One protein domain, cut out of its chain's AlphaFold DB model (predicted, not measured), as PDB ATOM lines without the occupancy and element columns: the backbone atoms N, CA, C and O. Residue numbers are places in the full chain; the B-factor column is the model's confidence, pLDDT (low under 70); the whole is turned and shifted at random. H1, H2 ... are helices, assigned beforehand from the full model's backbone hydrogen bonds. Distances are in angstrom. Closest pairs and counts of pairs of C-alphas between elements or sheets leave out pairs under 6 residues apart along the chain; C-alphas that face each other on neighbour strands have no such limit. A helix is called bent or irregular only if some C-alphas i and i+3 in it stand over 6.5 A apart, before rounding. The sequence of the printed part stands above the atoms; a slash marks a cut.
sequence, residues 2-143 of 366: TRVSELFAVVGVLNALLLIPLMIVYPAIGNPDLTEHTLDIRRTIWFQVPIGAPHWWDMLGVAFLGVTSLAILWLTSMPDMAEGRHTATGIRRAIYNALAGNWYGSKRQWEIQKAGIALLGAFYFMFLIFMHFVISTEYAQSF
ATOM      1  N   THR A   2     214.912  26.728 150.455       86.62
ATOM      2  CA  THR A   2     213.698  25.991 150.051       86.62
ATOM      3  C   THR A   2     212.404  26.788 150.217       86.62
ATOM      4  O   THR A   2     211.747  27.109 149.234       86.62
ATOM      5  N   ARG A   3     212.086  27.225 151.439       91.25
ATOM      6  CA  ARG A   3     210.847  27.963 151.715       91.25
ATOM      7  C   ARG A   3     210.712  29.264 150.918       91.25
ATOM      8  O   ARG A   3     209.650  29.564 150.390       91.25
ATOM      9  N   VAL A   4     211.806  30.017 150.800       90.88
ATOM     10  CA  VAL A   4     211.857  31.282 150.045       90.88
ATOM     11  C   VAL A   4     211.535  31.050 148.569       90.88
ATOM     12  O   VAL A   4     210.797  31.844 147.987       90.88
ATOM     13  N   SER A   5     212.043  29.960 147.981       90.44
ATOM     14  CA  SER A   5     211.695  29.564 146.612       90.44
ATOM     15  C   SER A   5     210.265  29.040 146.494       90.44
ATOM     16  O   SER A   5     209.575  29.394 145.551       90.44
ATOM     17  N   GLU A   6     209.779  28.251 147.451       92.19
ATOM     18  CA  GLU A   6     208.422  27.690 147.396       92.19
ATOM     19  C   GLU A   6     207.330  28.753 147.517       92.19
ATOM     20  O   GLU A   6     206.253  28.583 146.961       92.19
ATOM     21  N   LEU A   7     207.588  29.875 148.198       93.31
ATOM     22  CA  LEU A   7     206.632  30.986 148.277       93.31
ATOM     23  C   LEU A   7     206.306  31.597 146.905       93.31
ATOM     24  O   LEU A   7     205.230  32.173 146.737       93.31
ATOM     25  N   PHE A   8     207.169  31.413 145.899       91.75
ATOM     26  CA  PHE A   8     206.836  31.765 144.517       91.75
ATOM     27  C   PHE A   8     205.693  30.933 143.933       91.75
ATOM     28  O   PHE A   8     205.084  31.381 142.968       91.75
ATOM     29  N   ALA A   9     205.331  29.794 144.529       91.06
ATOM     30  CA  ALA A   9     204.129  29.051 144.150       91.06
ATOM     31  C   ALA A   9     202.865  29.920 144.250       91.06
ATOM     32  O   ALA A   9     201.993  29.853 143.388       91.06
ATOM     33  N   VAL A  10     202.790  30.799 145.260       92.50
ATOM     34  CA  VAL A  10     201.661  31.731 145.423       92.50
ATOM     35  C   VAL A  10     201.664  32.785 144.317       92.50
ATOM     36  O   VAL A  10     200.616  33.116 143.772       92.50
ATOM     37  N   VAL A  11     202.848  33.265 143.926       91.50
ATOM     38  CA  VAL A  11     203.008  34.167 142.773       91.50
ATOM     39  C   VAL A  11     202.652  33.455 141.462       91.50
ATOM     40  O   VAL A  11     202.105  34.076 140.559       91.50
ATOM     41  N   GLY A  12     202.863  32.141 141.368       87.12
ATOM     42  CA  GLY A  12     202.442  31.325 140.227       87.12
ATOM     43  C   GLY A  12     200.940  31.402 139.933       87.12
ATOM     44  O   GLY A  12     200.545  31.310 138.773       87.12
ATOM     45  N   VAL A  13     200.102  31.659 140.945       87.88
ATOM     46  CA  VAL A  13     198.658  31.893 140.753       87.88
ATOM     47  C   VAL A  13     198.409  33.162 139.944       87.88
ATOM     48  O   VAL A  13     197.560  33.160 139.057       87.88
ATOM     49  N   LEU A  14     199.174  34.230 140.198       90.19
ATOM     50  CA  LEU A  14     199.096  35.453 139.399       90.19
ATOM     51  C   LEU A  14     199.433  35.160 137.936       90.19
ATOM     52  O   LEU A  14     198.704  35.603 137.059       90.19
ATOM     53  N   ASN A  15     200.482  34.375 137.675       85.50
ATOM     54  CA  ASN A  15     200.855  34.008 136.308       85.50
ATOM     55  C   ASN A  15     199.725  33.253 135.595       85.50
ATOM     56  O   ASN A  15     199.398  33.588 134.461       85.50
ATOM     57  N   ALA A  16     199.091  32.287 136.266       85.25
ATOM     58  CA  ALA A  16     197.950  31.567 135.704       85.25
ATOM     59  C   ALA A  16     196.771  32.509 135.400       85.25
ATOM     60  O   ALA A  16     196.167  32.410 134.337       85.25
ATOM     61  N   LEU A  17     196.475  33.462 136.291       87.25
ATOM     62  CA  LEU A  17     195.409  34.448 136.084       87.25
ATOM     63  C   LEU A  17     195.715  35.421 134.939       87.25
ATOM     64  O   LEU A  17     194.824  35.727 134.152       87.25
ATOM     65  N   LEU A  18     196.962  35.887 134.823       86.00
ATOM     66  CA  LEU A  18     197.401  36.770 133.738       86.00
ATOM     67  C   LEU A  18     197.388  36.071 132.374       86.00
ATOM     68  O   LEU A  18     197.216  36.727 131.351       86.00
ATOM     69  N   LEU A  19     197.521  34.744 132.357       82.44
ATOM     70  CA  LEU A  19     197.452  33.953 131.135       82.44
ATOM     71  C   LEU A  19     196.024  33.871 130.570       82.44
ATOM     72  O   LEU A  19     195.859  33.776 129.360       82.44
ATOM     73  N   ILE A  20     194.983  33.955 131.409       82.94
ATOM     74  CA  ILE A  20     193.573  33.822 130.987       82.94
ATOM     75  C   ILE A  20     193.188  34.818 129.880       82.94
ATOM     76  O   ILE A  20     192.706  34.366 128.842       82.94
ATOM     77  N   PRO A  21     193.383  36.144 130.038       80.50
ATOM     78  CA  PRO A  21     193.041  37.090 128.979       80.50
ATOM     79  C   PRO A  21     193.908  36.904 127.730       80.50
ATOM     80  O   PRO A  21     193.397  37.046 126.623       80.50
ATOM     81  N   LEU A  22     195.186  36.533 127.884       73.75
ATOM     82  CA  LEU A  22     196.076  36.269 126.749       73.75
ATOM     83  C   LEU A  22     195.543  35.122 125.881       73.75
ATOM     84  O   LEU A  22     195.524  35.243 124.661       73.75
ATOM     85  N   MET A  23     195.016  34.061 126.496       69.31
ATOM     86  CA  MET A  23     194.445  32.914 125.777       69.31
ATOM     87  C   MET A  23     193.206  33.246 124.943       69.31
ATOM     88  O   MET A  23     192.910  32.543 123.984       69.31
ATOM     89  N   ILE A  24     192.476  34.306 125.292       70.00
ATOM     90  CA  ILE A  24     191.315  34.762 124.512       70.00
ATOM     91  C   ILE A  24     191.770  35.538 123.268       70.00
ATOM     92  O   ILE A  24     191.069  35.558 122.260       70.00
ATOM     93  N   VAL A  25     192.936  36.184 123.341       67.69
ATOM     94  CA  VAL A  25     193.457  37.071 122.292       67.69
ATOM     95  C   VAL A  25     194.350  36.327 121.297       67.69
ATOM     96  O   VAL A  25     194.392  36.704 120.128       67.69
ATOM     97  N   TYR A  26     195.057  35.274 121.721       61.19
ATOM     98  CA  TYR A  26     195.918  34.519 120.812       61.19
ATOM     99  C   TYR A  26     195.097  33.767 119.739       61.19
ATOM    100  O   TYR A  26     194.089  33.129 120.054       61.19
ATOM    101  N   PRO A  27     195.522  33.780 118.461       58.66
ATOM    102  CA  PRO A  27     194.852  33.020 117.410       58.66
ATOM    103  C   PRO A  27     194.997  31.511 117.655       58.66
ATOM    104  O   PRO A  27     196.082  31.021 117.969       58.66
ATOM    105  N   ALA A  28     193.892  30.769 117.546       62.00
ATOM    106  CA  ALA A  28     193.905  29.311 117.676       62.00
ATOM    107  C   ALA A  28     194.578  28.662 116.463       62.00
ATOM    108  O   ALA A  28     194.406  29.117 115.334       62.00
ATOM    109  N   ILE A  29     195.316  27.574 116.690       61.44
ATOM    110  CA  ILE A  29     195.882  26.783 115.599       61.44
ATOM    111  C   ILE A  29     194.821  25.757 115.191       61.44
ATOM    112  O   ILE A  29     194.525  24.822 115.934       61.44
ATOM    113  N   GLY A  30     194.220  25.956 114.018       56.53
ATOM    114  CA  GLY A  30     193.199  25.069 113.460       56.53
ATOM    115  C   GLY A  30     193.765  24.027 112.493       56.53
ATOM    116  O   GLY A  30     194.808  24.230 111.872       56.53
ATOM    117  N   ASN A  31     193.043  22.913 112.340       57.28
ATOM    118  CA  ASN A  31     193.213  22.028 111.187       57.28
ATOM    119  C   ASN A  31     192.351  22.579 110.042       57.28
ATOM    120  O   ASN A  31     191.170  22.827 110.283       57.28
ATOM    121  N   PRO A  32     192.891  22.774 108.832       55.09
ATOM    122  CA  PRO A  32     192.091  23.251 107.708       55.09
ATOM    123  C   PRO A  32     191.114  22.183 107.205       55.09
ATOM    124  O   PRO A  32     191.399  20.983 107.270       55.09
ATOM    125  N   ASP A  33     190.018  22.637 106.603       53.88
ATOM    126  CA  ASP A  33     189.199  21.807 105.725       53.88
ATOM    127  C   ASP A  33     189.927  21.570 104.388       53.88
ATOM    128  O   ASP A  33     190.631  22.438 103.870       53.88
ATOM    129  N   LEU A  34     189.759  20.378 103.805       53.12
ATOM    130  CA  LEU A  34     190.474  19.898 102.604       53.12
ATOM    131  C   LEU A  34     190.301  20.769 101.337       53.12
ATOM    132  O   LEU A  34     190.962  20.507 100.332       53.12
ATOM    133  N   THR A  35     189.407  21.760 101.351       51.09
ATOM    134  CA  THR A  35     188.965  22.533 100.179       51.09
ATOM    135  C   THR A  35     189.486  23.968 100.116       51.09
ATOM    136  O   THR A  35     189.365  24.594  99.065       51.09
ATOM    137  N   GLU A  36     190.075  24.501 101.187       47.03
ATOM    138  CA  GLU A  36     190.570  25.879 101.208       47.03
ATOM    139  C   GLU A  36     192.097  25.922 101.074       47.03
ATOM    140  O   GLU A  36     192.847  25.430 101.913       47.03
ATOM    141  N   HIS A  37     192.578  26.542  99.995       48.62
ATOM    142  CA  HIS A  37     193.981  26.930  99.839       48.62
ATOM    143  C   HIS A  37     194.268  28.232 100.607       48.62
ATOM    144  O   HIS A  37     194.787  29.192 100.046       48.62
ATOM    145  N   THR A  38     193.901  28.286 101.883       44.88
ATOM    146  CA  THR A  38     194.314  29.351 102.799       44.88
ATOM    147  C   THR A  38     195.697  29.014 103.359       44.88
ATOM    148  O   THR A  38     196.066  27.853 103.489       44.88
ATOM    149  N   LEU A  39     196.535  30.013 103.635       44.50
ATOM    150  CA  LEU A  39     197.853  29.813 104.259       44.50
ATOM    151  C   LEU A  39     197.759  29.631 105.788       44.50
ATOM    152  O   LEU A  39     198.787  29.469 106.439       44.50
ATOM    153  N   ASP A  40     196.544  29.537 106.345       45.66
ATOM    154  CA  ASP A  40     196.237  29.233 107.759       45.66
ATOM    155  C   ASP A  40     196.624  27.798 108.180       45.66
ATOM    156  O   ASP A  40     196.307  27.311 109.266       45.66
ATOM    157  N   ILE A  41     197.323  27.088 107.299       47.44
ATOM    158  CA  ILE A  41     197.555  25.659 107.365       47.44
ATOM    159  C   ILE A  41     198.889  25.370 108.053       47.44
ATOM    160  O   ILE A  41     199.958  25.439 107.440       47.44
ATOM    161  N   ARG A  42     198.835  24.846 109.280       53.69
ATOM    162  CA  ARG A  42     199.907  23.954 109.740       53.69
ATOM    163  C   ARG A  42     199.712  22.578 109.108       53.69
ATOM    164  O   ARG A  42     198.913  21.775 109.577       53.69
ATOM    165  N   ARG A  43     200.465  22.281 108.038       49.41
ATOM    166  CA  ARG A  43     200.545  20.926 107.458       49.41
ATOM    167  C   ARG A  43     201.376  20.037 108.374       49.41
ATOM    168  O   ARG A  43     202.564  19.816 108.159       49.41
ATOM    169  N   THR A  44     200.759  19.521 109.418       52.78
ATOM    170  CA  THR A  44     201.285  18.368 110.139       52.78
ATOM    171  C   THR A  44     201.226  17.154 109.215       52.78
ATOM    172  O   THR A  44     200.150  16.719 108.817       52.78
ATOM    173  N   ILE A  45     202.386  16.605 108.859       49.91
ATOM    174  CA  ILE A  45     202.497  15.498 107.892       49.91
ATOM    175  C   ILE A  45     201.826  14.210 108.423       49.91
ATOM    176  O   ILE A  45     201.429  13.364 107.630       49.91
ATOM    177  N   TRP A  46     201.654  14.073 109.747       49.81
ATOM    178  CA  TRP A  46     201.221  12.814 110.376       49.81
ATOM    179  C   TRP A  46     200.099  12.919 111.426       49.81
ATOM    180  O   TRP A  46     199.478  11.900 111.713       49.81
ATOM    181  N   PHE A  47     199.803  14.096 112.000       57.84
ATOM    182  CA  PHE A  47     198.848  14.213 113.117       57.84
ATOM    183  C   PHE A  47     198.061  15.511 113.082       57.84
ATOM    184  O   PHE A  47     198.671  16.564 113.046       57.84
ATOM    185  N   GLN A  48     196.737  15.448 113.184       64.50
ATOM    186  CA  GLN A  48     195.907  16.639 113.368       64.50
ATOM    187  C   GLN A  48     196.312  17.407 114.638       64.50
ATOM    188  O   GLN A  48     196.640  16.806 115.662       64.50
ATOM    189  N   VAL A  49     196.259  18.737 114.574       66.12
ATOM    190  CA  VAL A  49     196.432  19.615 115.731       66.12
ATOM    191  C   VAL A  49     195.321  19.310 116.744       66.12
ATOM    192  O   VAL A  49     194.146  19.298 116.358       66.12
ATOM    193  N   PRO A  50     195.652  19.037 118.021       69.44
ATOM    194  CA  PRO A  50     194.653  18.797 119.055       69.44
ATOM    195  C   PRO A  50     193.693  19.979 119.203       69.44
ATOM    196  O   PRO A  50     194.102  21.139 119.146       69.44
ATOM    197  N   ILE A  51     192.416  19.685 119.454       70.81
ATOM    198  CA  ILE A  51     191.401  20.718 119.695       70.81
ATOM    199  C   ILE A  51     191.857  21.607 120.858       70.81
ATOM    200  O   ILE A  51     192.244  21.111 121.918       70.81
ATOM    201  N   GLY A  52     191.812  22.922 120.646       71.38
ATOM    202  CA  GLY A  52     192.187  23.904 121.658       71.38
ATOM    203  C   GLY A  52     193.687  24.154 121.799       71.38
ATOM    204  O   GLY A  52     194.058  24.903 122.694       71.38
ATOM    205  N   ALA A  53     194.546  23.567 120.959       69.38
ATOM    206  CA  ALA A  53     195.957  23.945 120.900       69.38
ATOM    207  C   ALA A  53     196.145  25.306 120.197       69.38
ATOM    208  O   ALA A  53     195.432  25.609 119.235       69.38
ATOM    209  N   PRO A  54     197.090  26.145 120.652       70.75
ATOM    210  CA  PRO A  54     197.974  25.960 121.813       70.75
ATOM    211  C   PRO A  54     197.279  26.272 123.160       70.75
ATOM    212  O   PRO A  54     197.653  25.764 124.214       70.75
ATOM    213  N   HIS A  55     196.180  27.030 123.116       75.81
ATOM    214  CA  HIS A  55     195.605  27.739 124.263       75.81
ATOM    215  C   HIS A  55     195.277  26.889 125.490       75.81
ATOM    216  O   HIS A  55     195.728  27.163 126.602       75.81
ATOM    217  N   TRP A  56     194.452  25.859 125.310       78.31
ATOM    218  CA  TRP A  56     193.987  25.026 126.415       78.31
ATOM    219  C   TRP A  56     195.110  24.174 126.994       78.31
ATOM    220  O   TRP A  56     195.123  23.937 128.199       78.31
ATOM    221  N   TRP A  57     196.057  23.740 126.166       81.31
ATOM    222  CA  TRP A  57     197.170  22.899 126.600       81.31
ATOM    223  C   TRP A  57     198.184  23.695 127.415       81.31
ATOM    224  O   TRP A  57     198.571  23.249 128.499       81.31
ATOM    225  N   ASP A  58     198.503  24.910 126.977       85.06
ATOM    226  CA  ASP A  58     199.337  25.838 127.732       85.06
ATOM    227  C   ASP A  58     198.684  26.261 129.046       85.06
ATOM    228  O   ASP A  58     199.318  26.213 130.103       85.06
ATOM    229  N   MET A  59     197.394  26.610 129.016       85.31
ATOM    230  CA  MET A  59     196.648  26.977 130.220       85.31
ATOM    231  C   MET A  59     196.605  25.830 131.229       85.31
ATOM    232  O   MET A  59     196.920  26.029 132.404       85.31
ATOM    233  N   LEU A  60     196.244  24.620 130.789       87.69
ATOM    234  CA  LEU A  60     196.212  23.445 131.657       87.69
ATOM    235  C   LEU A  60     197.602  23.138 132.210       87.69
ATOM    236  O   LEU A  60     197.726  22.848 133.397       87.69
ATOM    237  N   GLY A  61     198.644  23.259 131.392       89.31
ATOM    238  CA  GLY A  61     200.018  23.045 131.817       89.31
ATOM    239  C   GLY A  61     200.484  24.042 132.879       89.31
ATOM    240  O   GLY A  61     200.967  23.650 133.944       89.31
ATOM    241  N   VAL A  62     200.290  25.341 132.648       88.75
ATOM    242  CA  VAL A  62     200.658  26.383 133.619       88.75
ATOM    243  C   VAL A  62     199.819  26.271 134.895       88.75
ATOM    244  O   VAL A  62     200.368  26.355 135.997       88.75
ATOM    245  N   ALA A  63     198.514  26.007 134.781       89.75
ATOM    246  CA  ALA A  63     197.644  25.777 135.933       89.75
ATOM    247  C   ALA A  63     198.103  24.561 136.747       89.75
ATOM    248  O   ALA A  63     198.151  24.612 137.977       89.75
ATOM    249  N   PHE A  64     198.506  23.485 136.077       91.25
ATOM    250  CA  PHE A  64     198.986  22.273 136.718       91.25
ATOM    251  C   PHE A  64     200.324  22.462 137.441       91.25
ATOM    252  O   PHE A  64     200.486  21.980 138.567       91.25
ATOM    253  N   LEU A  65     201.258  23.226 136.858       91.88
ATOM    254  CA  LEU A  65     202.462  23.687 137.559       91.88
ATOM    255  C   LEU A  65     202.098  24.512 138.797       91.88
ATOM    256  O   LEU A  65     202.661  24.287 139.869       91.88
ATOM    257  N   GLY A  66     201.132  25.424 138.669       91.56
ATOM    258  CA  GLY A  66     200.607  26.224 139.775       91.56
ATOM    259  C   GLY A  66     200.090  25.349 140.916       91.56
ATOM    260  O   GLY A  66     200.594  25.432 142.035       91.56
ATOM    261  N   VAL A  67     199.161  24.437 140.627       93.25
ATOM    262  CA  VAL A  67     198.573  23.514 141.614       93.25
ATOM    263  C   VAL A  67     199.638  22.628 142.257       93.25
ATOM    264  O   VAL A  67     199.665  22.493 143.480       93.25
ATOM    265  N   THR A  68     200.552  22.065 141.464       94.12
ATOM    266  CA  THR A  68     201.614  21.190 141.980       94.12
ATOM    267  C   THR A  68     202.577  21.969 142.880       94.12
ATOM    268  O   THR A  68     202.920  21.498 143.963       94.12
ATOM    269  N   SER A  69     202.966  23.190 142.498       94.31
ATOM    270  CA  SER A  69     203.828  24.040 143.330       94.31
ATOM    271  C   SER A  69     203.154  24.460 144.640       94.31
ATOM    272  O   SER A  69     203.795  24.444 145.691       94.31
ATOM    273  N   LEU A  70     201.849  24.760 144.613       94.75
ATOM    274  CA  LEU A  70     201.066  25.051 145.815       94.75
ATOM    275  C   LEU A  70     200.942  23.822 146.719       94.75
ATOM    276  O   LEU A  70     201.031  23.957 147.937       94.75
ATOM    277  N   ALA A  71     200.782  22.629 146.141       95.38
ATOM    278  CA  ALA A  71     200.755  21.378 146.891       95.38
ATOM    279  C   ALA A  71     202.101  21.099 147.580       95.38
ATOM    280  O   ALA A  71     202.112  20.706 148.747       95.38
ATOM    281  N   ILE A  72     203.225  21.359 146.900       95.12
ATOM    282  CA  ILE A  72     204.567  21.274 147.494       95.12
ATOM    283  C   ILE A  72     204.690  22.267 148.650       95.12
ATOM    284  O   ILE A  72     205.003  21.848 149.761       95.12
ATOM    285  N   LEU A  73     204.376  23.549 148.420       95.19
ATOM    286  CA  LEU A  73     204.425  24.584 149.455       95.19
ATOM    287  C   LEU A  73     203.566  24.199 150.663       95.19
ATOM    288  O   LEU A  73     204.013  24.332 151.800       95.19
ATOM    289  N   TRP A  74     202.344  23.710 150.440       94.62
ATOM    290  CA  TRP A  74     201.449  23.266 151.506       94.62
ATOM    291  C   TRP A  74     202.040  22.096 152.291       94.62
ATOM    292  O   TRP A  74     202.134  22.179 153.515       94.62
ATOM    293  N   LEU A  75     202.506  21.041 151.616       94.69
ATOM    294  CA  LEU A  75     203.101  19.884 152.283       94.69
ATOM    295  C   LEU A  75     204.333  20.260 153.090       94.69
ATOM    296  O   LEU A  75     204.466  19.811 154.226       94.69
ATOM    297  N   THR A  76     205.230  21.083 152.549       94.38
ATOM    298  CA  THR A  76     206.443  21.466 153.270       94.38
ATOM    299  C   THR A  76     206.137  22.429 154.409       94.38
ATOM    300  O   THR A  76     206.842  22.392 155.412       94.38
ATOM    301  N   SER A  77     205.118  23.291 154.316       93.94
ATOM    302  CA  SER A  77     204.751  24.256 155.375       93.94
ATOM    303  C   SER A  77     203.782  23.719 156.428       93.94
ATOM    304  O   SER A  77     203.669  24.307 157.504       93.94
ATOM    305  N   MET A  78     203.130  22.584 156.173       94.25
ATOM    306  CA  MET A  78     202.177  21.950 157.087       94.25
ATOM    307  C   MET A  78     202.723  21.734 158.515       94.25
ATOM    308  O   MET A  78     202.019  22.119 159.453       94.25
ATOM    309  N   PRO A  79     203.948  21.207 158.743       93.50
ATOM    310  CA  PRO A  79     204.466  21.030 160.101       93.50
ATOM    311  C   PRO A  79     204.720  22.362 160.805       93.50
ATOM    312  O   PRO A  79     204.445  22.490 161.997       93.50
ATOM    313  N   ASP A  80     205.196  23.368 160.066       93.19
ATOM    314  CA  ASP A  80     205.464  24.698 160.616       93.19
ATOM    315  C   ASP A  80     204.152  25.388 161.032       93.19
ATOM    316  O   ASP A  80     204.076  26.021 162.084       93.19
ATOM    317  N   MET A  81     203.087  25.233 160.235       93.00
ATOM    318  CA  MET A  81     201.752  25.727 160.586       93.00
ATOM    319  C   MET A  81     201.153  24.969 161.776       93.00
ATOM    320  O   MET A  81     200.501  25.582 162.620       93.00
ATOM    321  N   ALA A  82     201.396  23.659 161.876       93.19
ATOM    322  CA  ALA A  82     200.955  22.852 163.009       93.19
ATOM    323  C   ALA A  82     201.619  23.284 164.325       93.19
ATOM    324  O   ALA A  82     200.951  23.326 165.355       93.19
ATOM    325  N   GLU A  83     202.904  23.646 164.297       90.81
ATOM    326  CA  GLU A  83     203.609  24.212 165.454       90.81
ATOM    327  C   GLU A  83     203.111  25.642 165.749       90.81
ATOM    328  O   GLU A  83     202.778  25.983 166.886       90.81
ATOM    329  N   GLY A  84     202.958  26.463 164.705       89.00
ATOM    330  CA  GLY A  84     202.531  27.857 164.812       89.00
ATOM    331  C   GLY A  84     201.071  28.067 165.232       89.00
ATOM    332  O   GLY A  84     200.734  29.141 165.731       89.00
ATOM    333  N   ARG A  85     200.173  27.082 165.074       89.75
ATOM    334  CA  ARG A  85     198.742  27.236 165.428       89.75
ATOM    335  C   ARG A  85     198.500  27.437 166.924       89.75
ATOM    336  O   ARG A  85     197.453  27.957 167.307       89.75
ATOM    337  N   HIS A  86     199.453  27.019 167.757       88.44
ATOM    338  CA  HIS A  86     199.380  27.149 169.212       88.44
ATOM    339  C   HIS A  86     199.702  28.570 169.692       88.44
ATOM    340  O   HIS A  86     199.198  28.989 170.729       88.44
ATOM    341  N   THR A  87     200.495  29.321 168.924       89.44
ATOM    342  CA  THR A  87     200.905  30.699 169.240       89.44
ATOM    343  C   THR A  87     200.181  31.748 168.394       89.44
ATOM    344  O   THR A  87     200.137  32.919 168.766       89.44
ATOM    345  N   ALA A  88     199.592  31.355 167.263       89.56
ATOM    346  CA  ALA A  88     198.856  32.253 166.383       89.56
ATOM    347  C   ALA A  88     197.527  32.733 166.996       89.56
ATOM    348  O   ALA A  88     196.809  31.985 167.662       89.56
ATOM    349  N   THR A  89     197.145  33.972 166.682       89.81
ATOM    350  CA  THR A  89     195.867  34.590 167.071       89.81
ATOM    351  C   THR A  89     195.080  35.063 165.840       89.81
ATOM    352  O   THR A  89     195.622  35.177 164.736       89.81
ATOM    353  N   GLY A  90     193.771  35.290 166.007       91.19
ATOM    354  CA  GLY A  90     192.886  35.813 164.958       91.19
ATOM    355  C   GLY A  90     192.802  34.937 163.699       91.19
ATOM    356  O   GLY A  90     192.773  33.708 163.776       91.19
ATOM    357  N   ILE A  91     192.786  35.586 162.528       88.44
ATOM    358  CA  ILE A  91     192.650  34.938 161.208       88.44
ATOM    359  C   ILE A  91     193.792  33.946 160.943       88.44
ATOM    360  O   ILE A  91     193.562  32.865 160.405       88.44
ATOM    361  N   ARG A  92     195.019  34.259 161.382       88.00
ATOM    362  CA  ARG A  92     196.186  33.382 161.195       88.00
ATOM    363  C   ARG A  92     195.991  32.024 161.869       88.00
ATOM    364  O   ARG A  92     196.348  31.004 161.290       88.00
ATOM    365  N   ARG A  93     195.366  31.995 163.054       91.00
ATOM    366  CA  ARG A  93     195.036  30.744 163.755       91.00
ATOM    367  C   ARG A  93     194.008  29.918 162.985       91.00
ATOM    368  O   ARG A  93     194.165  28.705 162.895       91.00
ATOM    369  N   ALA A  94     192.989  30.562 162.415       91.06
ATOM    370  CA  ALA A  94     191.984  29.882 161.599       91.06
ATOM    371  C   ALA A  94     192.616  29.241 160.352       91.06
ATOM    372  O   ALA A  94     192.394  28.058 160.099       91.06
ATOM    373  N   ILE A  95     193.474  29.983 159.641       91.56
ATOM    374  CA  ILE A  95     194.219  29.472 158.480       91.56
ATOM    375  C   ILE A  95     195.110  28.292 158.886       91.56
ATOM    376  O   ILE A  95     195.081  27.253 158.235       91.56
ATOM    377  N   TYR A  96     195.869  28.415 159.979       94.00
ATOM    378  CA  TYR A  96     196.760  27.342 160.431       94.00
ATOM    379  C   TYR A  96     195.998  26.095 160.861       94.00
ATOM    380  O   TYR A  96     196.416  24.994 160.526       94.00
ATOM    381  N   ASN A  97     194.860  26.239 161.540       91.94
ATOM    382  CA  ASN A  97     194.016  25.100 161.887       91.94
ATOM    383  C   ASN A  97     193.460  24.397 160.640       91.94
ATOM    384  O   ASN A  97     193.455  23.170 160.597       91.94
ATOM    385  N   ALA A  98     193.033  25.158 159.627       92.50
ATOM    386  CA  ALA A  98     192.514  24.600 158.383       92.50
ATOM    387  C   ALA A  98     193.608  23.891 157.565       92.50
ATOM    388  O   ALA A  98     193.418  22.755 157.142       92.50
ATOM    389  N   LEU A  99     194.763  24.537 157.374       91.94
ATOM    390  CA  LEU A  99     195.839  24.022 156.523       91.94
ATOM    391  C   LEU A  99     196.684  22.934 157.193       91.94
ATOM    392  O   LEU A  99     197.135  22.022 156.504       91.94
ATOM    393  N   ALA A 100     196.903  23.007 158.511       91.44
ATOM    394  CA  ALA A 100     197.627  21.969 159.249       91.44
ATOM    395  C   ALA A 100     196.742  20.763 159.592       91.44
ATOM    396  O   ALA A 100     197.255  19.664 159.805       91.44
ATOM    397  N   GLY A 101     195.420  20.962 159.678       89.94
ATOM    398  CA  GLY A 101     194.446  19.924 160.000       89.94
ATOM    399  C   GLY A 101     194.863  19.064 161.199       89.94
ATOM    400  O   GLY A 101     195.202  19.561 162.278       89.94
ATOM    401  N   ASN A 102     194.878  17.749 160.982       92.00
ATOM    402  CA  ASN A 102     195.226  16.734 161.978       92.00
ATOM    403  C   ASN A 102     196.710  16.325 161.923       92.00
ATOM    404  O   ASN A 102     197.050  15.148 162.071       92.00
ATOM    405  N   TRP A 103     197.614  17.275 161.679       93.38
ATOM    406  CA  TRP A 103     199.045  17.023 161.818       93.38
ATOM    407  C   TRP A 103     199.434  16.926 163.300       93.38
ATOM    408  O   TRP A 103     199.259  17.878 164.066       93.38
ATOM    409  N   TYR A 104     199.974  15.772 163.695       89.81
ATOM    410  CA  TYR A 104     200.435  15.483 165.059       89.81
ATOM    411  C   TYR A 104     201.941  15.186 165.118       89.81
ATOM    412  O   TYR A 104     202.491  15.018 166.201       89.81
ATOM    413  N   GLY A 105     202.617  15.103 163.965       91.75
ATOM    414  CA  GLY A 105     204.044  14.788 163.882       91.75
ATOM    415  C   GLY A 105     204.374  13.315 164.144       91.75
ATOM    416  O   GLY A 105     205.481  13.011 164.587       91.75
ATOM    417  N   SER A 106     203.442  12.391 163.887       94.56
ATOM    418  CA  SER A 106     203.717  10.954 164.027       94.56
ATOM    419  C   SER A 106     204.747  10.471 162.997       94.56
ATOM    420  O   SER A 106     204.875  11.046 161.914       94.56
ATOM    421  N   LYS A 107     205.462   9.375 163.293       94.44
ATOM    422  CA  LYS A 107     206.459   8.792 162.372       94.44
ATOM    423  C   LYS A 107     205.880   8.550 160.971       94.44
ATOM    424  O   LYS A 107     206.480   8.953 159.981       94.44
ATOM    425  N   ARG A 108     204.671   7.981 160.900       95.06
ATOM    426  CA  ARG A 108     203.962   7.729 159.636       95.06
ATOM    427  C   ARG A 108     203.666   9.020 158.865       95.06
ATOM    428  O   ARG A 108     203.786   9.033 157.646       95.06
ATOM    429  N   GLN A 109     203.277  10.097 159.552       94.94
ATOM    430  CA  GLN A 109     203.018  11.391 158.911       94.94
ATOM    431  C   GLN A 109     204.293  11.975 158.290       94.94
ATOM    432  O   GLN A 109     204.255  12.413 157.144       94.94
ATOM    433  N   TRP A 110     205.423  11.899 158.997       94.50
ATOM    434  CA  TRP A 110     206.723  12.319 158.469       94.50
ATOM    435  C   TRP A 110     207.171  11.497 157.258       94.50
ATOM    436  O   TRP A 110     207.649  12.064 156.279       94.50
ATOM    437  N   GLU A 111     206.999  10.173 157.293       94.62
ATOM    438  CA  GLU A 111     207.339   9.297 156.164       94.62
ATOM    439  C   GLU A 111     206.506   9.628 154.918       94.62
ATOM    440  O   GLU A 111     207.063   9.803 153.833       94.62
ATOM    441  N   ILE A 112     205.187   9.792 155.078       94.75
ATOM    442  CA  ILE A 112     204.283  10.170 153.980       94.75
ATOM    443  C   ILE A 112     204.634  11.556 153.441       94.75
ATOM    444  O   ILE A 112     204.666  11.748 152.229       94.75
ATOM    445  N   GLN A 113     204.919  12.518 154.317       94.44
ATOM    446  CA  GLN A 113     205.278  13.867 153.902       94.44
ATOM    447  C   GLN A 113     206.572  13.873 153.082       94.44
ATOM    448  O   GLN A 113     206.595  14.445 151.996       94.44
ATOM    449  N   LYS A 114     207.629  13.197 153.552       93.44
ATOM    450  CA  LYS A 114     208.906  13.094 152.825       93.44
ATOM    451  C   LYS A 114     208.727  12.416 151.464       93.44
ATOM    452  O   LYS A 114     209.240  12.919 150.466       93.44
ATOM    453  N   ALA A 115     207.959  11.326 151.405       95.38
ATOM    454  CA  ALA A 115     207.631  10.655 150.146       95.38
ATOM    455  C   ALA A 115     206.819  11.559 149.200       95.38
ATOM    456  O   ALA A 115     207.105  11.616 148.007       95.38
ATOM    457  N   GLY A 116     205.847  12.306 149.734       95.81
ATOM    458  CA  GLY A 116     205.027  13.249 148.977       95.81
ATOM    459  C   GLY A 116     205.838  14.401 148.388       95.81
ATOM    460  O   GLY A 116     205.691  14.699 147.207       95.81
ATOM    461  N   ILE A 117     206.743  14.997 149.173       94.44
ATOM    462  CA  ILE A 117     207.660  16.047 148.702       94.44
ATOM    463  C   ILE A 117     208.557  15.511 147.581       94.44
ATOM    464  O   ILE A 117     208.717  16.175 146.561       94.44
ATOM    465  N   ALA A 118     209.107  14.302 147.735       94.81
ATOM    466  CA  ALA A 118     209.951  13.690 146.711       94.81
ATOM    467  C   ALA A 118     209.178  13.419 145.409       94.81
ATOM    468  O   ALA A 118     209.650  13.776 144.329       94.81
ATOM    469  N   LEU A 119     207.981  12.831 145.507       96.12
ATOM    470  CA  LEU A 119     207.145  12.507 144.350       96.12
ATOM    471  C   LEU A 119     206.682  13.770 143.616       96.12
ATOM    472  O   LEU A 119     206.867  13.882 142.405       96.12
ATOM    473  N   LEU A 120     206.112  14.734 144.344       95.75
ATOM    474  CA  LEU A 120     205.636  15.986 143.759       95.75
ATOM    475  C   LEU A 120     206.789  16.828 143.225       95.75
ATOM    476  O   LEU A 120     206.642  17.429 142.169       95.75
ATOM    477  N   GLY A 121     207.938  16.842 143.902       94.31
ATOM    478  CA  GLY A 121     209.133  17.537 143.431       94.31
ATOM    479  C   GLY A 121     209.662  16.964 142.115       94.31
ATOM    480  O   GLY A 121     209.917  17.721 141.178       94.31
ATOM    481  N   ALA A 122     209.770  15.635 142.005       94.31
ATOM    482  CA  ALA A 122     210.186  14.972 140.768       94.31
ATOM    483  C   ALA A 122     209.208  15.259 139.621       94.31
ATOM    484  O   ALA A 122     209.611  15.602 138.509       94.31
ATOM    485  N   PHE A 123     207.916  15.168 139.919       93.44
ATOM    486  CA  PHE A 123     206.864  15.402 138.950       93.44
ATOM    487  C   PHE A 123     206.796  16.869 138.499       93.44
ATOM    488  O   PHE A 123     206.727  17.133 137.301       93.44
ATOM    489  N   TYR A 124     206.930  17.819 139.428       93.88
ATOM    490  CA  TYR A 124     207.027  19.249 139.131       93.88
ATOM    491  C   TYR A 124     208.222  19.555 138.231       93.88
ATOM    492  O   TYR A 124     208.070  20.250 137.233       93.88
ATOM    493  N   PHE A 125     209.404  19.018 138.546       92.06
ATOM    494  CA  PHE A 125     210.609  19.260 137.753       92.06
ATOM    495  C   PHE A 125     210.494  18.696 136.332       92.06
ATOM    496  O   PHE A 125     210.805  19.390 135.364       92.06
ATOM    497  N   MET A 126     210.004  17.462 136.191       92.31
ATOM    498  CA  MET A 126     209.766  16.847 134.884       92.31
ATOM    499  C   MET A 126     208.763  17.665 134.062       92.31
ATOM    500  O   MET A 126     209.011  17.969 132.896       92.31
ATOM    501  N   PHE A 127     207.651  18.057 134.683       92.50
ATOM    502  CA  PHE A 127     206.602  18.814 134.016       92.50
ATOM    503  C   PHE A 127     207.045  20.246 133.677       92.50
ATOM    504  O   PHE A 127     206.687  20.769 132.628       92.50
ATOM    505  N   LEU A 128     207.891  20.866 134.504       91.38
ATOM    506  CA  LEU A 128     208.491  22.174 134.235       91.38
ATOM    507  C   LEU A 128     209.323  22.158 132.950       91.38
ATOM    508  O   LEU A 128     209.190  23.065 132.129       91.38
ATOM    509  N   ILE A 129     210.168  21.136 132.774       90.44
ATOM    510  CA  ILE A 129     210.974  20.960 131.556       90.44
ATOM    511  C   ILE A 129     210.061  20.709 130.356       90.44
ATOM    512  O   ILE A 129     210.254  21.311 129.301       90.44
ATOM    513  N   PHE A 130     209.050  19.856 130.528       90.19
ATOM    514  CA  PHE A 130     208.076  19.568 129.482       90.19
ATOM    515  C   PHE A 130     207.348  20.836 129.018       90.19
ATOM    516  O   PHE A 130     207.330  21.109 127.824       90.19
ATOM    517  N   MET A 131     206.842  21.664 129.936       90.50
ATOM    518  CA  MET A 131     206.161  22.916 129.584       90.50
ATOM    519  C   MET A 131     207.084  23.928 128.912       90.50
ATOM    520  O   MET A 131     206.668  24.587 127.964       90.50
ATOM    521  N   HIS A 132     208.344  24.028 129.346       89.06
ATOM    522  CA  HIS A 132     209.321  24.861 128.641       89.06
ATOM    523  C   HIS A 132     209.507  24.399 127.197       89.06
ATOM    524  O   HIS A 132     209.548  25.232 126.294       89.06
ATOM    525  N   PHE A 133     209.599  23.087 126.970       87.75
ATOM    526  CA  PHE A 133     209.716  22.521 125.631       87.75
ATOM    527  C   PHE A 133     208.452  22.740 124.788       87.75
ATOM    528  O   PHE A 133     208.577  23.137 123.634       87.75
ATOM    529  N   VAL A 134     207.258  22.523 125.348       87.06
ATOM    530  CA  VAL A 134     205.978  22.703 124.641       87.06
ATOM    531  C   VAL A 134     205.810  24.152 124.185       87.06
ATOM    532  O   VAL A 134     205.783  24.389 122.982       87.06
ATOM    533  N   ILE A 135     205.845  25.116 125.112       85.81
ATOM    534  CA  ILE A 135     205.619  26.543 124.811       85.81
ATOM    535  C   ILE A 135     206.640  27.060 123.786       85.81
ATOM    536  O   ILE A 135     206.309  27.746 122.820       85.81
ATOM    537  N   SER A 136     207.918  26.710 123.957       85.50
ATOM    538  CA  SER A 136     208.962  27.140 123.016       85.50
ATOM    539  C   SER A 136     208.844  26.478 121.642       85.50
ATOM    540  O   SER A 136     209.136  27.118 120.632       85.50
ATOM    541  N   THR A 137     208.390  25.226 121.576       83.06
ATOM    542  CA  THR A 137     208.119  24.550 120.303       83.06
ATOM    543  C   THR A 137     206.919  25.175 119.601       83.06
ATOM    544  O   THR A 137     206.960  25.364 118.388       83.06
ATOM    545  N   GLU A 138     205.881  25.566 120.333       79.69
ATOM    546  CA  GLU A 138     204.725  26.261 119.764       79.69
ATOM    547  C   GLU A 138     205.113  27.607 119.143       79.69
ATOM    548  O   GLU A 138     204.695  27.889 118.010       79.69
ATOM    549  N   TYR A 139     205.993  28.371 119.809       78.19
ATOM    550  CA  TYR A 139     206.625  29.556 119.224       78.19
ATOM    551  C   TYR A 139     207.417  29.216 117.962       78.19
ATOM    552  O   TYR A 139     207.238  29.875 116.937       78.19
ATOM    553  N   ALA A 140     208.239  28.165 117.973       78.38
ATOM    554  CA  ALA A 140     209.035  27.791 116.804       78.38
ATOM    555  C   ALA A 140     208.182  27.383 115.599       78.38
ATOM    556  O   ALA A 140     208.508  27.680 114.449       78.38
ATOM    557  N   GLN A 141     207.054  26.734 115.860       75.00
ATOM    558  CA  GLN A 141     206.126  26.313 114.827       75.00
ATOM    559  C   GLN A 141     205.196  27.443 114.352       75.00
ATOM    560  O   GLN A 141     204.456  27.249 113.390       75.00
ATOM    561  N   SER A 142     205.180  28.609 115.013       72.69
ATOM    562  CA  SER A 142     204.380  29.766 114.571       72.69
ATOM    563  C   SER A 142     204.916  30.402 113.287       72.69
ATOM    564  O   SER A 142     204.250  31.249 112.710       72.69
ATOM    565  N   PHE A 143     206.102  29.977 112.838       69.81
ATOM    566  CA  PHE A 143     206.808  30.466 111.652       69.81
ATOM    567  C   PHE A 143     207.177  31.951 111.665       69.81
ATOM    568  O   PHE A 143     207.783  32.415 110.702       69.81
TER     569      PHE A 143
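What this domain is: This is residues 2 to 143 of the 366 residues of an uncharacterized protein of SAR202 cluster bacterium Io17-Chloro-G9 (UniProt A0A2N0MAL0). Three long helices run along the length of an elongated domain, H3 in the middle with H2 on one side and H5 on the other. H4 packs across H3 at one end, short H1 packs on H3's side, and beyond the other end residues 34 to 39 stick out in a long loop. The printed part has 142 residues with five named helices, H1 to H5, and no named strand: all helix. It is loose, with a radius of gyration of the C-alphas of 21.1 A, and spans 69 by 31 by 22 A.

How they stand to each other: Begin at H1, residues 2 to 6; its Glu 6 and Leu 73 of H3, residues 55 to 84, are the closest C-alphas where the two touch, 5.5 A. H2, residues 8 to 25, forms a helical hairpin with H3, opposite ways at a shallow tilt of 20 degrees; C-alphas 9 and 69 are closest, 5.1 A. H4, residues 90 to 100, touches residues 74 to 84 of H3 alone, about perpendicular at 73 degrees; C-alphas 78 and 100 are closest, 5.0 A. H5, residues 107 to 141, touches H3 opposite ways at a shallow tilt of 25 degrees; C-alphas 72 and 117 are closest, 6.2 A. H2 and H5 are apart. Every O i to N i+4 pair is within hydrogen-bond range in H1, H4 and H5, but 8 of 14 in H2 and 24 of 26 in H3.

Where its parts are: Find C-alpha 2 at (213.698, 25.991, 150.051), where H1 begins. H2 covers 26.5 A, with a kink of 26 degrees near residue 15. H3 covers 41.1 A and is irregular: C-alphas 76 and 79 are 7.1 A apart. H4 covers 15.7 A; H5 covers 50.7 A, ending at C-alpha 141, (206.126, 26.313, 114.827).

The domain as a whole: The C-alphas of Thr 35 and Thr 87 are farthest apart, 70.6 A. The printed part has no cut. The link from H2 to H3, 29 residues, is long; pLDDT is under 70 at residues 23, 25 to 50, 53 and 143.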